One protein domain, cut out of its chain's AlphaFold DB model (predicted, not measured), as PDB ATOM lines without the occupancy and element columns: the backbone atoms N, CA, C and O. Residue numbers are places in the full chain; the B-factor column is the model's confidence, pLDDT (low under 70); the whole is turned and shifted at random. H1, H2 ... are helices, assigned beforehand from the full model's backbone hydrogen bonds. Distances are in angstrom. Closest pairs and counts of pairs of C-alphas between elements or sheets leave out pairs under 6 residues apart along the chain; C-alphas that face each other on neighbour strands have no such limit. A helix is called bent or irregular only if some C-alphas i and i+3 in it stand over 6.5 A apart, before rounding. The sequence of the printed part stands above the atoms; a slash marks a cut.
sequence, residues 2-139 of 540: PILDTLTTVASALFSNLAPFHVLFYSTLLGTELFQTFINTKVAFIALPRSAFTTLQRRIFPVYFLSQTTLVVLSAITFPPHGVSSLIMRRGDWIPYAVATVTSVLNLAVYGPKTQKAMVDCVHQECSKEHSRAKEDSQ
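What this domain is: This is residues 2 to 139 of the 540 residues of the protein "DUF4149 domain-containing protein" of Chaetomium globosum (strain ATCC 6205 / CBS 148.51 / DSM 1962 / NBRC 6347 / NRRL 1970) (UniProt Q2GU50). A long helix, H3, runs alongside two other long helices, H2 on one side of the chain order and H5 on the other, each running opposite to it, while H1 sticks out with residues 2 to 14 at one end and H5 sticks out with residues 124 to 139 at the other. The short helix H4 makes a corner with the end of H3, at residues 76 to 77, where the chain folds back into H5, and H1 points away from H2 after a tight link of 2 residues. The printed part has 138 residues with five named helices in the order H1, H2, H3, H4, H5 and no named strand, and its class is all helix. The whole is extended, with a radius of gyration of the C-alphas of 22.3 A and spans of 82 by 40 by 24 A, the free ends making much of the length.

How they stand to each other: Begin with H1, residues 2 to 16, and go through a tight link into H2, residues 19 to 47. By its hydrogen bonds H2 was assigned as one helix, but it is bent, with C-alphas 37 and 40 standing 6.6 A apart; its arms H2a, residues 19 to 37, and H2b, residues 40 to 47, are near each other at a shallow tilt of 26 degrees. H1 and H2a are apart, and H1 touches no helix. Another tight link leads to H3, residues 50 to 77, the hub, which touches three helices. With residues 68 to 76 alone H3 touches H2a, opposite ways at a shallow tilt of 21 degrees; look at the closest C-alphas, those of His 22 and Ser 75, 5.3 A apart. H2b and H3 are close but not clearly touching, and their closest C-alphas, Phe 45 and Phe 53, are 6.3 A apart. Next comes H4, residues 84 to 89, which only just touches H3, with 3 pairs of C-alphas within 8 A, the closest being those of Ile 77 and Val 84 at 5.2 A; the steep tilt of 67 degrees is only just short of about perpendicular. Then find H5, residues 94 to 139, which touches H3 with residues 97 to 119 alone, opposite ways at a shallow tilt of 14 degrees; the closest C-alphas, Phe 65 and Leu 108, are 5.3 A apart. H4 and H5 are close but not clearly touching, the closest C-alphas, Leu 87 and Trp 94, being 5.6 A apart. H2a and H5 are apart. In H1, H2a, H2b and H4 every O i to N i+4 pair is within hydrogen-bond range; in H3 it is 21 of 24 and in H5 39 of 42.

Where its parts are: Find C-alpha 2 at (-25.052, 45.045, 35.412); from there H1 runs 20.7 A to C-alpha 16. H2a covers 26.9 A and H2b 10.3 A. H3 begins at C-alpha 50, at (-43.673, 23.682, -16.856), and runs 39.7 A, with a kink of 34 degrees near residue 59; it is neither bent nor irregular, but only just, as C-alphas 59 and 62 are 6.4 A apart. H4 measures 8.9 A. H5, the longest helix, runs 62.7 A to C-alpha 139 at (-37.981, 26.197, -46.165), with a kink of 34 degrees near residue 112; it is neither bent nor irregular, but only just, as C-alphas 108 and 111 are 6.3 A apart.

The domain as a whole: The two C-alphas farthest apart, those of Pro 2 and Gln 139, are 84.7 A apart. Residues 88 to 93 stand free too; without the free stretches the body spans 50 by 25 by 21 A. The printed part has no cut and no long link. The mean pLDDT of the printed part is 78.5, and residues 11 to 16 and 122 to 139 are among those under 70.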
ATOM      1  N   PRO A   2     -24.529  46.371  35.029       71.75
ATOM      2  CA  PRO A   2     -25.052  45.045  35.412       71.75
ATOM      3  C   PRO A   2     -25.824  44.314  34.299       71.75
ATOM      4  O   PRO A   2     -25.839  43.093  34.266       71.75
ATOM      5  N   ILE A   3     -26.431  45.046  33.357       68.50
ATOM      6  CA  ILE A   3     -27.143  44.461  32.202       68.50
ATOM      7  C   ILE A   3     -26.162  43.865  31.181       68.50
ATOM      8  O   ILE A   3     -26.469  42.879  30.521       68.50
ATOM      9  N   LEU A   4     -24.974  44.459  31.042       73.25
ATOM     10  CA  LEU A   4     -23.965  43.950  30.118       73.25
ATOM     11  C   LEU A   4     -23.341  42.665  30.678       73.25
ATOM     12  O   LEU A   4     -23.150  41.718  29.926       73.25
ATOM     13  N   ASP A   5     -23.131  42.609  31.997       74.88
ATOM     14  CA  ASP A   5     -22.618  41.425  32.694       74.88
ATOM     15  C   ASP A   5     -23.630  40.273  32.727       74.88
ATOM     16  O   ASP A   5     -23.266  39.116  32.539       74.88
ATOM     17  N   THR A   6     -24.928  40.546  32.889       75.81
ATOM     18  CA  THR A   6     -25.948  39.488  32.779       75.81
ATOM     19  C   THR A   6     -26.070  38.965  31.351       75.81
ATOM     20  O   THR A   6     -26.180  37.756  31.162       75.81
ATOM     21  N   LEU A   7     -25.977  39.830  30.335       73.81
ATOM     22  CA  LEU A   7     -25.971  39.405  28.932       73.81
ATOM     23  C   LEU A   7     -24.727  38.587  28.573       73.81
ATOM     24  O   LEU A   7     -24.857  37.589  27.869       73.81
ATOM     25  N   THR A   8     -23.541  38.950  29.066       75.00
ATOM     26  CA  THR A   8     -22.314  38.171  28.831       75.00
ATOM     27  C   THR A   8     -22.321  36.843  29.582       75.00
ATOM     28  O   THR A   8     -21.844  35.854  29.035       75.00
ATOM     29  N   THR A   9     -22.917  36.777  30.776       74.06
ATOM     30  CA  THR A   9     -23.048  35.533  31.560       74.06
ATOM     31  C   THR A   9     -24.090  34.582  30.961       74.06
ATOM     32  O   THR A   9     -23.883  33.373  30.907       74.06
ATOM     33  N   VAL A  10     -25.207  35.112  30.453       70.00
ATOM     34  CA  VAL A  10     -26.206  34.314  29.723       70.00
ATOM     35  C   VAL A  10     -25.647  33.863  28.377       70.00
ATOM     36  O   VAL A  10     -25.813  32.704  28.009       70.00
ATOM     37  N   ALA A  11     -24.931  34.734  27.660       66.25
ATOM     38  CA  ALA A  11     -24.238  34.358  26.436       66.25
ATOM     39  C   ALA A  11     -23.193  33.267  26.707       66.25
ATOM     40  O   ALA A  11     -23.193  32.252  26.018       66.25
ATOM     41  N   SER A  12     -22.351  33.411  27.734       66.19
ATOM     42  CA  SER A  12     -21.346  32.399  28.072       66.19
ATOM     43  C   SER A  12     -21.990  31.071  28.472       66.19
ATOM     44  O   SER A  12     -21.548  30.032  27.989       66.19
ATOM     45  N   ALA A  13     -23.082  31.076  29.243       64.31
ATOM     46  CA  ALA A  13     -23.840  29.872  29.591       64.31
ATOM     47  C   ALA A  13     -24.504  29.206  28.370       64.31
ATOM     48  O   ALA A  13     -24.484  27.980  28.255       64.31
ATOM     49  N   LEU A  14     -25.039  29.994  27.429       63.53
ATOM     50  CA  LEU A  14     -25.594  29.495  26.166       63.53
ATOM     51  C   LEU A  14     -24.502  28.884  25.277       63.53
ATOM     52  O   LEU A  14     -24.681  27.783  24.768       63.53
ATOM     53  N   PHE A  15     -23.354  29.547  25.123       65.94
ATOM     54  CA  PHE A  15     -22.242  29.059  24.298       65.94
ATOM     55  C   PHE A  15     -21.424  27.935  24.961       65.94
ATOM     56  O   PHE A  15     -20.666  27.255  24.270       65.94
ATOM     57  N   SER A  16     -21.600  27.693  26.266       68.56
ATOM     58  CA  SER A  16     -20.958  26.585  26.993       68.56
ATOM     59  C   SER A  16     -21.562  25.218  26.661       68.56
ATOM     60  O   SER A  16     -20.891  24.200  26.813       68.56
ATOM     61  N   ASN A  17     -22.819  25.172  26.204       75.19
ATOM     62  CA  ASN A  17     -23.486  23.935  25.814       75.19
ATOM     63  C   ASN A  17     -23.921  24.002  24.347       75.19
ATOM     64  O   ASN A  17     -24.907  24.645  24.000       75.19
ATOM     65  N   LEU A  18     -23.198  23.297  23.476       80.38
ATOM     66  CA  LEU A  18     -23.469  23.264  22.035       80.38
ATOM     67  C   LEU A  18     -24.714  22.428  21.665       80.38
ATOM     68  O   LEU A  18     -25.214  22.540  20.545       80.38
ATOM     69  N   ALA A  19     -25.250  21.621  22.589       82.12
ATOM     70  CA  ALA A  19     -26.331  20.673  22.304       82.12
ATOM     71  C   ALA A  19     -27.650  21.313  21.807       82.12
ATOM     72  O   ALA A  19     -28.215  20.792  20.844       82.12
ATOM     73  N   PRO A  20     -28.157  22.435  22.364       85.50
ATOM     74  CA  PRO A  20     -29.381  23.070  21.862       85.50
ATOM     75  C   PRO A  20     -29.227  23.599  20.431       85.50
ATOM     76  O   PRO A  20     -30.133  23.455  19.609       85.50
ATOM     77  N   PHE A  21     -28.055  24.155  20.106       84.81
ATOM     78  CA  PHE A  21     -27.737  24.615  18.754       84.81
ATOM     79  C   PHE A  21     -27.626  23.447  17.775       84.81
ATOM     80  O   PHE A  21     -28.135  23.534  16.659       84.81
ATOM     81  N   HIS A  22     -27.037  22.330  18.211       88.38
ATOM     82  CA  HIS A  22     -26.972  21.107  17.420       88.38
ATOM     83  C   HIS A  22     -28.357  20.599  17.030       88.38
ATOM     84  O   HIS A  22     -28.614  20.356  15.853       88.38
ATOM     85  N   VAL A  23     -29.264  20.490  18.005       89.62
ATOM     86  CA  VAL A  23     -30.645  20.049  17.772       89.62
ATOM     87  C   VAL A  23     -31.360  20.999  16.819       89.62
ATOM     88  O   VAL A  23     -32.047  20.535  15.910       89.62
ATOM     89  N   LEU A  24     -31.172  22.312  16.967       91.94
ATOM     90  CA  LEU A  24     -31.775  23.304  16.080       91.94
ATOM     91  C   LEU A  24     -31.267  23.158  14.638       91.94
ATOM     92  O   LEU A  24     -32.079  23.044  13.716       91.94
ATOM     93  N   PHE A  25     -29.950  23.108  14.424       92.00
ATOM     94  CA  PHE A  25     -29.378  22.998  13.078       92.00
ATOM     95  C   PHE A  25     -29.677  21.649  12.430       92.00
ATOM     96  O   PHE A  25     -30.056  21.611  11.261       92.00
ATOM     97  N   TYR A  26     -29.590  20.559  13.193       90.31
ATOM     98  CA  TYR A  26     -29.913  19.216  12.722       90.31
ATOM     99  C   TYR A  26     -31.396  19.080  12.350       90.31
ATOM    100  O   TYR A  26     -31.724  18.597  11.268       90.31
ATOM    101  N   SER A  27     -32.306  19.571  13.198       92.44
ATOM    102  CA  SER A  27     -33.750  19.531  12.918       92.44
ATOM    103  C   SER A  27     -34.121  20.410  11.725       92.44
ATOM    104  O   SER A  27     -34.933  20.008  10.893       92.44
ATOM    105  N   THR A  28     -33.495  21.583  11.590       93.81
ATOM    106  CA  THR A  28     -33.712  22.464  10.430       93.81
ATOM    107  C   THR A  28     -33.186  21.831   9.144       93.81
ATOM    108  O   THR A  28     -33.863  21.877   8.117       93.81
ATOM    109  N   LEU A  29     -32.015  21.190   9.189       91.69
ATOM    110  CA  LEU A  29     -31.464  20.445   8.060       91.69
ATOM    111  C   LEU A  29     -32.428  19.334   7.632       91.69
ATOM    112  O   LEU A  29     -32.869  19.307   6.488       91.69
ATOM    113  N   LEU A  30     -32.840  18.472   8.562       91.19
ATOM    114  CA  LEU A  30     -33.755  17.372   8.266       91.19
ATOM    115  C   LEU A  30     -35.104  17.871   7.716       91.19
ATOM    116  O   LEU A  30     -35.609  17.349   6.722       91.19
ATOM    117  N   GLY A  31     -35.679  18.905   8.336       92.12
ATOM    118  CA  GLY A  31     -36.956  19.487   7.922       92.12
ATOM    119  C   GLY A  31     -36.904  20.120   6.531       92.12
ATOM    120  O   GLY A  31     -37.826  19.929   5.735       92.12
ATOM    121  N   THR A  32     -35.819  20.828   6.207       90.19
ATOM    122  CA  THR A  32     -35.637  21.437   4.879       90.19
ATOM    123  C   THR A  32     -35.448  20.381   3.789       90.19
ATOM    124  O   THR A  32     -36.065  20.518   2.732       90.19
ATOM    125  N   GLU A  33     -34.713  19.291   4.049       88.94
ATOM    126  CA  GLU A  33     -34.573  18.166   3.109       88.94
ATOM    127  C   GLU A  33     -35.916  17.492   2.800       88.94
ATOM    128  O   GLU A  33     -36.272  17.285   1.633       88.94
ATOM    129  N   LEU A  34     -36.689  17.177   3.846       90.81
ATOM    130  CA  LEU A  34     -37.982  16.508   3.708       90.81
ATOM    131  C   LEU A  34     -39.002  17.399   2.995       90.81
ATOM    132  O   LEU A  34     -39.659  16.964   2.045       90.81
ATOM    133  N   PHE A  35     -39.112  18.659   3.420       89.94
ATOM    134  CA  PHE A  35     -40.068  19.595   2.843       89.94
ATOM    135  C   PHE A  35     -39.741  19.900   1.380       89.94
ATOM    136  O   PHE A  35     -40.629  19.838   0.527       89.94
ATOM    137  N   GLN A  36     -38.477  20.185   1.056       89.69
ATOM    138  CA  GLN A  36     -38.097  20.570  -0.299       89.69
ATOM    139  C   GLN A  36     -38.236  19.407  -1.297       89.69
ATOM    140  O   GLN A  36     -38.740  19.605  -2.410       89.69
ATOM    141  N   THR A  37     -37.823  18.202  -0.899       85.06
ATOM    142  CA  THR A  37     -37.785  17.023  -1.776       85.06
ATOM    143  C   THR A  37     -39.170  16.418  -1.989       85.06
ATOM    144  O   THR A  37     -39.560  16.157  -3.130       85.06
ATOM    145  N   PHE A  38     -39.939  16.216  -0.916       88.44
ATOM    146  CA  PHE A  38     -41.199  15.472  -0.993       88.44
ATOM    147  C   PHE A  38     -42.426  16.360  -1.160       88.44
ATOM    148  O   PHE A  38     -43.356  15.970  -1.865       88.44
ATOM    149  N   ILE A  39     -42.437  17.551  -0.556       89.69
ATOM    150  CA  ILE A  39     -43.631  18.403  -0.519       89.69
ATOM    151  C   ILE A  39     -43.524  19.504  -1.573       89.69
ATOM    152  O   ILE A  39     -44.263  19.489  -2.556       89.69
ATOM    153  N   ASN A  40     -42.568  20.425  -1.427       87.25
ATOM    154  CA  ASN A  40     -42.479  21.626  -2.255       87.25
ATOM    155  C   ASN A  40     -42.323  21.292  -3.746       87.25
ATOM    156  O   ASN A  40     -43.069  21.798  -4.578       87.25
ATOM    157  N   THR A  41     -41.408  20.383  -4.099       87.75
ATOM    158  CA  THR A  41     -41.171  20.029  -5.508       87.75
ATOM    159  C   THR A  41     -42.371  19.316  -6.144       87.75
ATOM    160  O   THR A  41     -42.706  19.605  -7.292       87.75
ATOM    161  N   LYS A  42     -43.063  18.426  -5.415       87.31
ATOM    162  CA  LYS A  42     -44.253  17.717  -5.923       87.31
ATOM    163  C   LYS A  42     -45.445  18.655  -6.091       87.31
ATOM    164  O   LYS A  42     -46.062  18.658  -7.152       87.31
ATOM    165  N   VAL A  43     -45.727  19.473  -5.078       87.88
ATOM    166  CA  VAL A  43     -46.818  20.456  -5.117       87.88
ATOM    167  C   VAL A  43     -46.565  21.477  -6.224       87.88
ATOM    168  O   VAL A  43     -47.447  21.705  -7.045       87.88
ATOM    169  N   ALA A  44     -45.348  22.021  -6.325       86.12
ATOM    170  CA  ALA A  44     -44.990  22.969  -7.378       86.12
ATOM    171  C   ALA A  44     -45.087  22.352  -8.782       86.12
ATOM    172  O   ALA A  44     -45.520  23.031  -9.708       86.12
ATOM    173  N   PHE A  45     -44.720  21.078  -8.954       85.75
ATOM    174  CA  PHE A  45     -44.824  20.394 -10.245       85.75
ATOM    175  C   PHE A  45     -46.276  20.178 -10.691       85.75
ATOM    176  O   PHE A  45     -46.570  20.265 -11.879       85.75
ATOM    177  N   ILE A  46     -47.179  19.893  -9.748       84.31
ATOM    178  CA  ILE A  46     -48.604  19.687 -10.040       84.31
ATOM    179  C   ILE A  46     -49.321  21.031 -10.235       84.31
ATOM    180  O   ILE A  46     -50.179  21.147 -11.104       84.31
ATOM    181  N   ALA A  47     -48.970  22.046  -9.442       83.50
ATOM    182  CA  ALA A  47     -49.671  23.327  -9.412       83.50
ATOM    183  C   ALA A  47     -49.214  24.327 -10.489       83.50
ATOM    184  O   ALA A  47     -49.977  25.232 -10.830       83.50
ATOM    185  N   LEU A  48     -47.984  24.214 -11.009       85.88
ATOM    186  CA  LEU A  48     -47.406  25.208 -11.922       85.88
ATOM    187  C   LEU A  48     -47.230  24.670 -13.353       85.88
ATOM    188  O   LEU A  48     -46.774  23.541 -13.546       85.88
ATOM    189  N   PRO A  49     -47.474  25.504 -14.384       78.69
ATOM    190  CA  PRO A  49     -47.048  25.215 -15.752       78.69
ATOM    191  C   PRO A  49     -45.532  24.980 -15.831       78.69
ATOM    192  O   PRO A  49     -44.760  25.614 -15.108       78.69
ATOM    193  N   ARG A  50     -45.084  24.119 -16.759       74.56
ATOM    194  CA  ARG A  50     -43.673  23.682 -16.856       74.56
ATOM    195  C   ARG A  50     -42.662  24.837 -16.896       74.56
ATOM    196  O   ARG A  50     -41.641  24.743 -16.227       74.56
ATOM    197  N   SER A  51     -42.962  25.928 -17.601       76.44
ATOM    198  CA  SER A  51     -42.093  27.114 -17.702       76.44
ATOM    199  C   SER A  51     -41.976  27.909 -16.392       76.44
ATOM    200  O   SER A  51     -40.904  28.421 -16.050       76.44
ATOM    201  N   ALA A  52     -43.065  27.999 -15.625       78.12
ATOM    202  CA  ALA A  52     -43.079  28.640 -14.313       78.12
ATOM    203  C   ALA A  52     -42.375  27.764 -13.266       78.12
ATOM    204  O   ALA A  52     -41.583  28.272 -12.473       78.12
ATOM    205  N   PHE A  53     -42.587  26.445 -13.323       85.44
ATOM    206  CA  PHE A  53     -41.900  25.470 -12.477       85.44
ATOM    207  C   PHE A  53     -40.378  25.524 -12.660       85.44
ATOM    208  O   PHE A  53     -39.651  25.651 -11.677       85.44
ATOM    209  N   THR A  54     -39.878  25.510 -13.903       77.69
ATOM    210  CA  THR A  54     -38.435  25.623 -14.176       77.69
ATOM    211  C   THR A  54     -37.871  26.954 -13.679       77.69
ATOM    212  O   THR A  54     -36.818  26.990 -13.046       77.69
ATOM    213  N   THR A  55     -38.593  28.058 -13.880       82.88
ATOM    214  CA  THR A  55     -38.163  29.384 -13.405       82.88
ATOM    215  C   THR A  55     -38.063  29.443 -11.879       82.88
ATOM    216  O   THR A  55     -37.090  29.976 -11.342       82.88
ATOM    217  N   LEU A  56     -39.041  28.864 -11.179       86.19
ATOM    218  CA  LEU A  56     -39.059  28.783  -9.724       86.19
ATOM    219  C   LEU A  56     -37.917  27.899  -9.202       86.19
ATOM    220  O   LEU A  56     -37.130  28.332  -8.363       86.19
ATOM    221  N   GLN A  57     -37.772  26.690  -9.747       86.25
ATOM    222  CA  GLN A  57     -36.733  25.734  -9.351       86.25
ATOM    223  C   GLN A  57     -35.324  26.298  -9.580       86.25
ATOM    224  O   GLN A  57     -34.456  26.145  -8.725       86.25
ATOM    225  N   ARG A  58     -35.104  27.058 -10.662       82.56
ATOM    226  CA  ARG A  58     -33.826  27.743 -10.927       82.56
ATOM    227  C   ARG A  58     -33.418  28.717  -9.817       82.56
ATOM    228  O   ARG A  58     -32.221  28.880  -9.586       82.56
ATOM    229  N   ARG A  59     -34.385  29.370  -9.162       85.94
ATOM    230  CA  ARG A  59     -34.139  30.303  -8.050       85.94
ATOM    231  C   ARG A  59     -34.050  29.598  -6.700       85.94
ATOM    232  O   ARG A  59     -33.263  30.019  -5.862       85.94
ATOM    233  N   ILE A  60     -34.825  28.533  -6.502       88.00
ATOM    234  CA  ILE A  60     -34.847  27.790  -5.238       88.00
ATOM    235  C   ILE A  60     -33.601  26.916  -5.075       88.00
ATOM    236  O   ILE A  60     -33.017  26.907  -3.998       88.00
ATOM    237  N   PHE A  61     -33.157  26.213  -6.123       86.38
ATOM    238  CA  PHE A  61     -32.052  25.255  -6.007       86.38
ATOM    239  C   PHE A  61     -30.740  25.843  -5.464       86.38
ATOM    240  O   PHE A  61     -30.168  25.225  -4.572       86.38
ATOM    241  N   PRO A  62     -30.260  27.024  -5.902       85.44
ATOM    242  CA  PRO A  62     -29.039  27.610  -5.346       85.44
ATOM    243  C   PRO A  62     -29.160  27.933  -3.861       85.44
ATOM    244  O   PRO A  62     -28.246  27.652  -3.094       85.44
ATOM    245  N   VAL A  63     -30.303  28.497  -3.459       88.38
ATOM    246  CA  VAL A  63     -30.575  28.845  -2.059       88.38
ATOM    247  C   VAL A  63     -30.646  27.575  -1.216       88.38
ATOM    248  O   VAL A  63     -30.026  27.517  -0.162       88.38
ATOM    249  N   TYR A  64     -31.323  26.540  -1.719       89.12
ATOM    250  CA  TYR A  64     -31.453  25.247  -1.056       89.12
ATOM    251  C   TYR A  64     -30.113  24.521  -0.885       89.12
ATOM    252  O   TYR A  64     -29.782  24.086   0.214       89.12
ATOM    253  N   PHE A  65     -29.303  24.411  -1.942       88.81
ATOM    254  CA  PHE A  65     -28.005  23.731  -1.855       88.81
ATOM    255  C   PHE A  65     -27.012  24.496  -0.973       88.81
ATOM    256  O   PHE A  65     -26.205  23.883  -0.265       88.81
ATOM    257  N   LEU A  66     -27.093  25.830  -0.963       90.12
ATOM    258  CA  LEU A  66     -26.309  26.659  -0.055       90.12
ATOM    259  C   LEU A  66     -26.756  26.455   1.399       90.12
ATOM    260  O   LEU A  66     -25.907  26.231   2.267       90.12
ATOM    261  N   SER A  67     -28.067  26.473   1.667       89.94
ATOM    262  CA  SER A  67     -28.599  26.247   3.014       89.94
ATOM    263  C   SER A  67     -28.274  24.846   3.516       89.94
ATOM    264  O   SER A  67     -27.827  24.712   4.649       89.94
ATOM    265  N   GLN A  68     -28.401  23.823   2.667       91.06
ATOM    266  CA  GLN A  68     -28.048  22.437   2.977       91.06
ATOM    267  C   GLN A  68     -26.575  22.328   3.400       91.06
ATOM    268  O   GLN A  68     -26.274  21.827   4.481       91.06
ATOM    269  N   THR A  69     -25.654  22.860   2.590       89.88
ATOM    270  CA  THR A  69     -24.212  22.808   2.888       89.88
ATOM    271  C   THR A  69     -23.878  23.562   4.177       89.88
ATOM    272  O   THR A  69     -23.121  23.070   5.011       89.88
ATOM    273  N   THR A  70     -24.490  24.731   4.382       91.69
ATOM    274  CA  THR A  70     -24.286  25.551   5.587       91.69
ATOM    275  C   THR A  70     -24.790  24.839   6.841       91.69
ATOM    276  O   THR A  70     -24.082  24.769   7.841       91.69
ATOM    277  N   LEU A  71     -25.994  24.269   6.784       91.50
ATOM    278  CA  LEU A  71     -26.625  23.595   7.915       91.50
ATOM    279  C   LEU A  71     -25.912  22.288   8.290       91.50
ATOM    280  O   LEU A  71     -25.777  22.006   9.477       91.50
ATOM    281  N   VAL A  72     -25.389  21.534   7.314       91.50
ATOM    282  CA  VAL A  72     -24.550  20.347   7.577       91.50
ATOM    283  C   VAL A  72     -23.274  20.735   8.330       91.50
ATOM    284  O   VAL A  72     -22.931  20.095   9.323       91.50
ATOM    285  N   VAL A  73     -22.592  21.804   7.905       89.81
ATOM    286  CA  VAL A  73     -21.367  22.289   8.565       89.81
ATOM    287  C   VAL A  73     -21.663  22.815   9.970       89.81
ATOM    288  O   VAL A  73     -20.965  22.457  10.918       89.81
ATOM    289  N   LEU A  74     -22.720  23.615  10.136       89.50
ATOM    290  CA  LEU A  74     -23.129  24.136  11.443       89.50
ATOM    291  C   LEU A  74     -23.522  23.014  12.410       89.50
ATOM    292  O   LEU A  74     -23.140  23.050  13.579       89.50
ATOM    293  N   SER A  75     -24.226  21.989  11.927       88.94
ATOM    294  CA  SER A  75     -24.578  20.811  12.724       88.94
ATOM    295  C   SER A  75     -23.335  20.008  13.139       88.94
ATOM    296  O   SER A  75     -23.233  19.606  14.297       88.94
ATOM    297  N   ALA A  76     -22.335  19.869  12.260       86.88
ATOM    298  CA  ALA A  76     -21.075  19.196  12.580       86.88
ATOM    299  C   ALA A  76     -20.217  19.966  13.606       86.88
ATOM    300  O   ALA A  76     -19.644  19.364  14.514       86.88
ATOM    301  N   ILE A  77     -20.141  21.299  13.502       86.31
ATOM    302  CA  ILE A  77     -19.374  22.145  14.439       86.31
ATOM    303  C   ILE A  77     -20.018  22.163  15.828       86.31
ATOM    304  O   ILE A  77     -19.315  22.222  16.833       86.31
ATOM    305  N   THR A  78     -21.346  22.080  15.896       87.44
ATOM    306  CA  THR A  78     -22.101  22.093  17.157       87.44
ATOM    307  C   THR A  78     -22.266  20.711  17.795       87.44
ATOM    308  O   THR A  78     -22.921  20.600  18.825       87.44
ATOM    309  N   PHE A  79     -21.672  19.651  17.233       83.94
ATOM    310  CA  PHE A  79     -21.825  18.290  17.754       83.94
ATOM    311  C   PHE A  79     -21.349  18.175  19.222       83.94
ATOM    312  O   PHE A  79     -20.193  18.471  19.521       83.94
ATOM    313  N   PRO A  80     -22.196  17.761  20.179       80.12
ATOM    314  CA  PRO A  80     -21.812  17.731  21.590       80.12
ATOM    315  C   PRO A  80     -20.813  16.596  21.901       80.12
ATOM    316  O   PRO A  80     -20.883  15.540  21.269       80.12
ATOM    317  N   PRO A  81     -19.923  16.731  22.912       69.06
ATOM    318  CA  PRO A  81     -19.715  17.885  23.802       69.06
ATOM    319  C   PRO A  81     -18.703  18.949  23.318       69.06
ATOM    320  O   PRO A  81     -18.793  20.085  23.769       69.06
ATOM    321  N   HIS A  82     -17.771  18.631  22.410       73.81
ATOM    322  CA  HIS A  82     -16.682  19.547  21.997       73.81
ATOM    323  C   HIS A  82     -16.632  19.815  20.479       73.81
ATOM    324  O   HIS A  82     -15.563  20.046  19.908       73.81
ATOM    325  N   GLY A  83     -17.767  19.726  19.789       76.75
ATOM    326  CA  GLY A  83     -17.879  19.978  18.353       76.75
ATOM    327  C   GLY A  83     -17.219  18.901  17.490       76.75
ATOM    328  O   GLY A  83     -17.250  17.704  17.788       76.75
ATOM    329  N   VAL A  84     -16.553  19.342  16.421       76.06
ATOM    330  CA  VAL A  84     -15.873  18.488  15.426       76.06
ATOM    331  C   VAL A  84     -14.856  17.514  16.035       76.06
ATOM    332  O   VAL A  84     -14.700  16.402  15.534       76.06
ATOM    333  N   SER A  85     -14.209  17.882  17.145       75.75
ATOM    334  CA  SER A  85     -13.272  17.003  17.864       75.75
ATOM    335  C   SER A  85     -13.967  15.745  18.413       75.75
ATOM    336  O   SER A  85     -13.441  14.634  18.329       75.75
ATOM    337  N   SER A  86     -15.207  15.894  18.893       75.50
ATOM    338  CA  SER A  86     -16.023  14.780  19.399       75.50
ATOM    339  C   SER A  86     -16.551  13.881  18.275       75.50
ATOM    340  O   SER A  86     -16.666  12.670  18.461       75.50
ATOM    341  N   LEU A  87     -16.799  14.457  17.095       74.38
ATOM    342  CA  LEU A  87     -17.226  13.725  15.903       74.38
ATOM    343  C   LEU A  87     -16.111  12.811  15.360       74.38
ATOM    344  O   LEU A  87     -16.373  11.675  14.980       74.38
ATOM    345  N   ILE A  88     -14.856  13.275  15.376       75.94
ATOM    346  CA  ILE A  88     -13.694  12.514  14.880       75.94
ATOM    347  C   ILE A  88     -13.321  11.358  15.825       75.94
ATOM    348  O   ILE A  88     -12.884  10.301  15.368       75.94
ATOM    349  N   MET A  89     -13.521  11.522  17.138       76.62
ATOM    350  CA  MET A  89     -13.224  10.470  18.118       76.62
ATOM    351  C   MET A  89     -14.221   9.299  18.089       76.62
ATOM    352  O   MET A  89     -13.834   8.161  18.365       76.62
ATOM    353  N   ARG A  90     -15.494   9.531  17.731       75.31
ATOM    354  CA  ARG A  90     -16.515   8.474  17.633       75.31
ATOM    355  C   ARG A  90     -16.636   7.942  16.205       75.31
ATOM    356  O   ARG A  90     -17.361   8.479  15.374       75.31
ATOM    357  N   ARG A  91     -15.976   6.808  15.937       63.91
ATOM    358  CA  ARG A  91     -15.912   6.178  14.599       63.91
ATOM    359  C   ARG A  91     -17.259   5.815  13.947       63.91
ATOM    360  O   ARG A  91     -17.268   5.607  12.739       63.91
ATOM    361  N   GLY A  92     -18.359   5.712  14.694       72.38
ATOM    362  CA  GLY A  92     -19.687   5.420  14.130       72.38
ATOM    363  C   GLY A  92     -20.446   6.660  13.646       72.38
ATOM    364  O   GLY A  92     -21.140   6.602  12.634       72.38
ATOM    365  N   ASP A  93     -20.261   7.796  14.323       74.94
ATOM    366  CA  ASP A  93     -21.128   8.972  14.167       74.94
ATOM    367  C   ASP A  93     -20.655   9.914  13.049       74.94
ATOM    368  O   ASP A  93     -21.439  10.707  12.536       74.94
ATOM    369  N   TRP A  94     -19.392   9.819  12.616       81.44
ATOM    370  CA  TRP A  94     -18.865  10.654  11.528       81.44
ATOM    371  C   TRP A  94     -19.297  10.185  10.129       81.44
ATOM    372  O   TRP A  94     -19.282  10.987   9.199       81.44
ATOM    373  N   ILE A  95     -19.702   8.916   9.959       83.31
ATOM    374  CA  ILE A  95     -20.049   8.342   8.644       83.31
ATOM    375  C   ILE A  95     -21.251   9.066   8.005       83.31
ATOM    376  O   ILE A  95     -21.126   9.503   6.859       83.31
ATOM    377  N   PRO A  96     -22.392   9.270   8.700       83.88
ATOM    378  CA  PRO A  96     -23.529   9.997   8.133       83.88
ATOM    379  C   PRO A  96     -23.190  11.450   7.792       83.88
ATOM    380  O   PRO A  96     -23.631  11.951   6.760       83.88
ATOM    381  N   TYR A  97     -22.362  12.110   8.609       84.31
ATOM    382  CA  TYR A  97     -21.893  13.471   8.334       84.31
ATOM    383  C   TYR A  97     -20.980  13.520   7.115       84.31
ATOM    384  O   TYR A  97     -21.168  14.379   6.265       84.31
ATOM    385  N   ALA A  98     -20.047  12.577   6.972       85.25
ATOM    386  CA  ALA A  98     -19.186  12.498   5.799       85.25
ATOM    387  C   ALA A  98     -20.002  12.289   4.516       85.25
ATOM    388  O   ALA A  98     -19.799  13.003   3.534       85.25
ATOM    389  N   VAL A  99     -20.973  11.369   4.534       87.88
ATOM    390  CA  VAL A  99     -21.874  11.132   3.395       87.88
ATOM    391  C   VAL A  99     -22.715  12.374   3.093       87.88
ATOM    392  O   VAL A  99     -22.800  12.780   1.932       87.88
ATOM    393  N   ALA A 100     -23.297  13.011   4.114       86.50
ATOM    394  CA  ALA A 100     -24.094  14.223   3.956       86.50
ATOM    395  C   ALA A 100     -23.254  15.373   3.387       86.50
ATOM    396  O   ALA A 100     -23.627  15.939   2.367       86.50
ATOM    397  N   THR A 101     -22.081  15.661   3.960       86.94
ATOM    398  CA  THR A 101     -21.180  16.725   3.495       86.94
ATOM    399  C   THR A 101     -20.719  16.492   2.060       86.94
ATOM    400  O   THR A 101     -20.807  17.407   1.243       86.94
ATOM    401  N   VAL A 102     -20.278  15.277   1.713       89.12
ATOM    402  CA  VAL A 102     -19.864  14.951   0.336       89.12
ATOM    403  C   VAL A 102     -21.027  15.147  -0.635       89.12
ATOM    404  O   VAL A 102     -20.860  15.770  -1.684       89.12
ATOM    405  N   THR A 103     -22.221  14.679  -0.274       86.56
ATOM    406  CA  THR A 103     -23.416  14.818  -1.113       86.56
ATOM    407  C   THR A 103     -23.825  16.284  -1.276       86.56
ATOM    408  O   THR A 103     -24.093  16.717  -2.395       86.56
ATOM    409  N   SER A 104     -23.807  17.082  -0.205       85.94
ATOM    410  CA  SER A 104     -24.123  18.516  -0.252       85.94
ATOM    411  C   SER A 104     -23.122  19.302  -1.103       85.94
ATOM    412  O   SER A 104     -23.524  20.131  -1.917       85.94
ATOM    413  N   VAL A 105     -21.826  18.995  -0.994       86.94
ATOM    414  CA  VAL A 105     -20.780  19.630  -1.812       86.94
ATOM    415  C   VAL A 105     -20.938  19.263  -3.286       86.94
ATOM    416  O   VAL A 105     -20.862  20.142  -4.145       86.94
ATOM    417  N   LEU A 106     -21.216  17.995  -3.605       86.88
ATOM    418  CA  LEU A 106     -21.515  17.581  -4.979       86.88
ATOM    419  C   LEU A 106     -22.777  18.273  -5.514       86.88
ATOM    420  O   LEU A 106     -22.797  18.716  -6.667       86.88
ATOM    421  N   ASN A 107     -23.810  18.416  -4.682       86.12
ATOM    422  CA  ASN A 107     -25.039  19.123  -5.028       86.12
ATOM    423  C   ASN A 107     -24.789  20.600  -5.335       86.12
ATOM    424  O   ASN A 107     -25.279  21.098  -6.347       86.12
ATOM    425  N   LEU A 108     -23.976  21.283  -4.530       84.75
ATOM    426  CA  LEU A 108     -23.659  22.695  -4.723       84.75
ATOM    427  C   LEU A 108     -22.716  22.927  -5.917       84.75
ATOM    428  O   LEU A 108     -22.997  23.766  -6.771       84.75
ATOM    429  N   ALA A 109     -21.612  22.177  -5.995       85.75
ATOM    430  CA  ALA A 109     -20.519  22.443  -6.931       85.75
ATOM    431  C   ALA A 109     -20.702  21.790  -8.309       85.75
ATOM    432  O   ALA A 109     -20.215  22.316  -9.308       85.75
ATOM    433  N   VAL A 110     -21.393  20.646  -8.390       84.69
ATOM    434  CA  VAL A 110     -21.527  19.877  -9.638       84.69
ATOM    435  C   VAL A 110     -22.964  19.891 -10.141       84.69
ATOM    436  O   VAL A 110     -23.205  20.279 -11.286       84.69
ATOM    437  N   TYR A 111     -23.924  19.472  -9.318       83.00
ATOM    438  CA  TYR A 111     -25.306  19.305  -9.775       83.00
ATOM    439  C   TYR A 111     -26.054  20.633  -9.900       83.00
ATOM    440  O   TYR A 111     -26.783  20.812 -10.873       83.00
ATOM    441  N   GLY A 112     -25.824  21.596  -9.010       81.88
ATOM    442  CA  GLY A 112     -26.374  22.951  -9.087       81.88
ATOM    443  C   GLY A 112     -26.099  23.637 -10.433       81.88
ATOM    444  O   GLY A 112     -27.043  23.921 -11.174       81.88
ATOM    445  N   PRO A 113     -24.830  23.847 -10.829       81.62
ATOM    446  CA  PRO A 113     -24.518  24.492 -12.103       81.62
ATOM    447  C   PRO A 113     -24.924  23.645 -13.318       81.62
ATOM    448  O   PRO A 113     -25.389  24.195 -14.318       81.62
ATOM    449  N   LYS A 114     -24.818  22.307 -13.252       80.06
ATOM    450  CA  LYS A 114     -25.241  21.428 -14.359       80.06
ATOM    451  C   LYS A 114     -26.750  21.439 -14.582       80.06
ATOM    452  O   LYS A 114     -27.177  21.462 -15.731       80.06
ATOM    453  N   THR A 115     -27.554  21.438 -13.521       76.94
ATOM    454  CA  THR A 115     -29.020  21.500 -13.629       76.94
ATOM    455  C   THR A 115     -29.479  22.858 -14.137       76.94
ATOM    456  O   THR A 115     -30.343  22.913 -15.006       76.94
ATOM    457  N   GLN A 116     -28.854  23.952 -13.693       73.19
ATOM    458  CA  GLN A 116     -29.120  25.278 -14.250       73.19
ATOM    459  C   GLN A 116     -28.764  25.361 -15.734       73.19
ATOM    460  O   GLN A 116     -29.568  25.859 -16.521       73.19
ATOM    461  N   LYS A 117     -27.595  24.842 -16.125       77.19
ATOM    462  CA  LYS A 117     -27.167  24.816 -17.525       77.19
ATOM    463  C   LYS A 117     -28.100  23.961 -18.378       77.19
ATOM    464  O   LYS A 117     -28.609  24.456 -19.371       77.19
ATOM    465  N   ALA A 118     -28.432  22.749 -17.937       74.25
ATOM    466  CA  ALA A 118     -29.377  21.876 -18.631       74.25
ATOM    467  C   ALA A 118     -30.771  22.510 -18.767       74.25
ATOM    468  O   ALA A 118     -31.423  22.356 -19.791       74.25
ATOM    469  N   MET A 119     -31.229  23.260 -17.763       66.69
ATOM    470  CA  MET A 119     -32.517  23.952 -17.806       66.69
ATOM    471  C   MET A 119     -32.504  25.140 -18.779       66.69
ATOM    472  O   MET A 119     -33.473  25.347 -19.505       66.69
ATOM    473  N   VAL A 120     -31.398  25.888 -18.841       71.38
ATOM    474  CA  VAL A 120     -31.177  26.943 -19.844       71.38
ATOM    475  C   VAL A 120     -31.069  26.345 -21.245       71.38
ATOM    476  O   VAL A 120     -31.660  26.889 -22.175       71.38
ATOM    477  N   ASP A 121     -30.382  25.215 -21.385       71.94
ATOM    478  CA  ASP A 121     -30.242  24.486 -22.640       71.94
ATOM    479  C   ASP A 121     -31.587  23.917 -23.095       71.94
ATOM    480  O   ASP A 121     -31.884  23.973 -24.279       71.94
ATOM    481  N   CYS A 122     -32.445  23.441 -22.187       65.88
ATOM    482  CA  CYS A 122     -33.809  23.020 -22.513       65.88
ATOM    483  C   CYS A 122     -34.650  24.186 -23.042       65.88
ATOM    484  O   CYS A 122     -35.305  24.028 -24.066       65.88
ATOM    485  N   VAL A 123     -34.578  25.366 -22.415       67.62
ATOM    486  CA  VAL A 123     -35.274  26.572 -22.904       67.62
ATOM    487  C   VAL A 123     -34.718  27.020 -24.260       67.62
ATOM    488  O   VAL A 123     -35.483  27.318 -25.173       67.62
ATOM    489  N   HIS A 124     -33.394  27.005 -24.444       68.06
ATOM    490  CA  HIS A 124     -32.775  27.307 -25.739       68.06
ATOM    491  C   HIS A 124     -33.115  26.257 -26.791       68.06
ATOM    492  O   HIS A 124     -33.304  26.612 -27.947       68.06
ATOM    493  N   GLN A 125     -33.225  24.982 -26.423       62.44
ATOM    494  CA  GLN A 125     -33.653  23.914 -27.317       62.44
ATOM    495  C   GLN A 125     -35.128  24.036 -27.665       62.44
ATOM    496  O   GLN A 125     -35.474  23.724 -28.792       62.44
ATOM    497  N   GLU A 126     -35.996  24.470 -26.756       62.66
ATOM    498  CA  GLU A 126     -37.403  24.739 -27.056       62.66
ATOM    499  C   GLU A 126     -37.522  25.929 -28.015       62.66
ATOM    500  O   GLU A 126     -38.078  25.760 -29.098       62.66
ATOM    501  N   CYS A 127     -36.859  27.057 -27.734       55.81
ATOM    502  CA  CYS A 127     -36.789  28.206 -28.647       55.81
ATOM    503  C   CYS A 127     -36.110  27.872 -29.987       55.81
ATOM    504  O   CYS A 127     -36.528  28.346 -31.039       55.81
ATOM    505  N   SER A 128     -35.061  27.047 -29.980       51.00
ATOM    506  CA  SER A 128     -34.334  26.632 -31.183       51.00
ATOM    507  C   SER A 128     -35.119  25.597 -31.981       51.00
ATOM    508  O   SER A 128     -35.106  25.659 -33.204       51.00
ATOM    509  N   LYS A 129     -35.857  24.681 -31.338       54.53
ATOM    510  CA  LYS A 129     -36.811  23.768 -31.994       54.53
ATOM    511  C   LYS A 129     -37.971  24.544 -32.593       54.53
ATOM    512  O   LYS A 129     -38.404  24.217 -33.687       54.53
ATOM    513  N   GLU A 130     -38.441  25.588 -31.925       51.94
ATOM    514  CA  GLU A 130     -39.461  26.490 -32.455       51.94
ATOM    515  C   GLU A 130     -38.929  27.284 -33.655       51.94
ATOM    516  O   GLU A 130     -39.554  27.296 -34.712       51.94
ATOM    517  N   HIS A 131     -37.714  27.830 -33.561       49.00
ATOM    518  CA  HIS A 131     -37.054  28.542 -34.656       49.00
ATOM    519  C   HIS A 131     -36.680  27.625 -35.833       49.00
ATOM    520  O   HIS A 131     -36.811  28.016 -36.989       49.00
ATOM    521  N   SER A 132     -36.235  26.396 -35.572       42.97
ATOM    522  CA  SER A 132     -35.907  25.407 -36.608       42.97
ATOM    523  C   SER A 132     -37.152  24.791 -37.230       42.97
ATOM    524  O   SER A 132     -37.131  24.559 -38.430       42.97
ATOM    525  N   ARG A 133     -38.260  24.629 -36.493       49.59
ATOM    526  CA  ARG A 133     -39.576  24.320 -37.078       49.59
ATOM    527  C   ARG A 133     -40.093  25.476 -37.918       49.59
ATOM    528  O   ARG A 133     -40.492  25.244 -39.046       49.59
ATOM    529  N   ALA A 134     -39.973  26.717 -37.449       51.06
ATOM    530  CA  ALA A 134     -40.309  27.898 -38.240       51.06
ATOM    531  C   ALA A 134     -39.430  28.018 -39.499       51.06
ATOM    532  O   ALA A 134     -39.919  28.402 -40.559       51.06
ATOM    533  N   LYS A 135     -38.145  27.645 -39.421       47.31
ATOM    534  CA  LYS A 135     -37.214  27.617 -40.556       47.31
ATOM    535  C   LYS A 135     -37.478  26.442 -41.496       47.31
ATOM    536  O   LYS A 135     -37.422  26.654 -42.697       47.31
ATOM    537  N   GLU A 136     -37.804  25.252 -40.994       47.84
ATOM    538  CA  GLU A 136     -38.218  24.095 -41.800       47.84
ATOM    539  C   GLU A 136     -39.573  24.330 -42.465       47.84
ATOM    540  O   GLU A 136     -39.723  23.980 -43.622       47.84
ATOM    541  N   ASP A 137     -40.540  24.954 -41.797       49.38
ATOM    542  CA  ASP A 137     -41.844  25.292 -42.377       49.38
ATOM    543  C   ASP A 137     -41.718  26.481 -43.349       49.38
ATOM    544  O   ASP A 137     -42.404  26.538 -44.371       49.38
ATOM    545  N   SER A 138     -40.761  27.387 -43.109       48.50
ATOM    546  CA  SER A 138     -40.363  28.431 -44.059       48.50
ATOM    547  C   SER A 138     -39.624  27.862 -45.275       48.50
ATOM    548  O   SER A 138     -39.920  28.284 -46.388       48.50
ATOM    549  N   GLN A 139     -38.728  26.880 -45.098       46.47
ATOM    550  CA  GLN A 139     -37.981  26.197 -46.165       46.47
ATOM    551  C   GLN A 139     -38.839  25.192 -46.937       46.47
ATOM    552  O   GLN A 139     -38.714  25.121 -48.148       46.47
TER     553      GLN A 139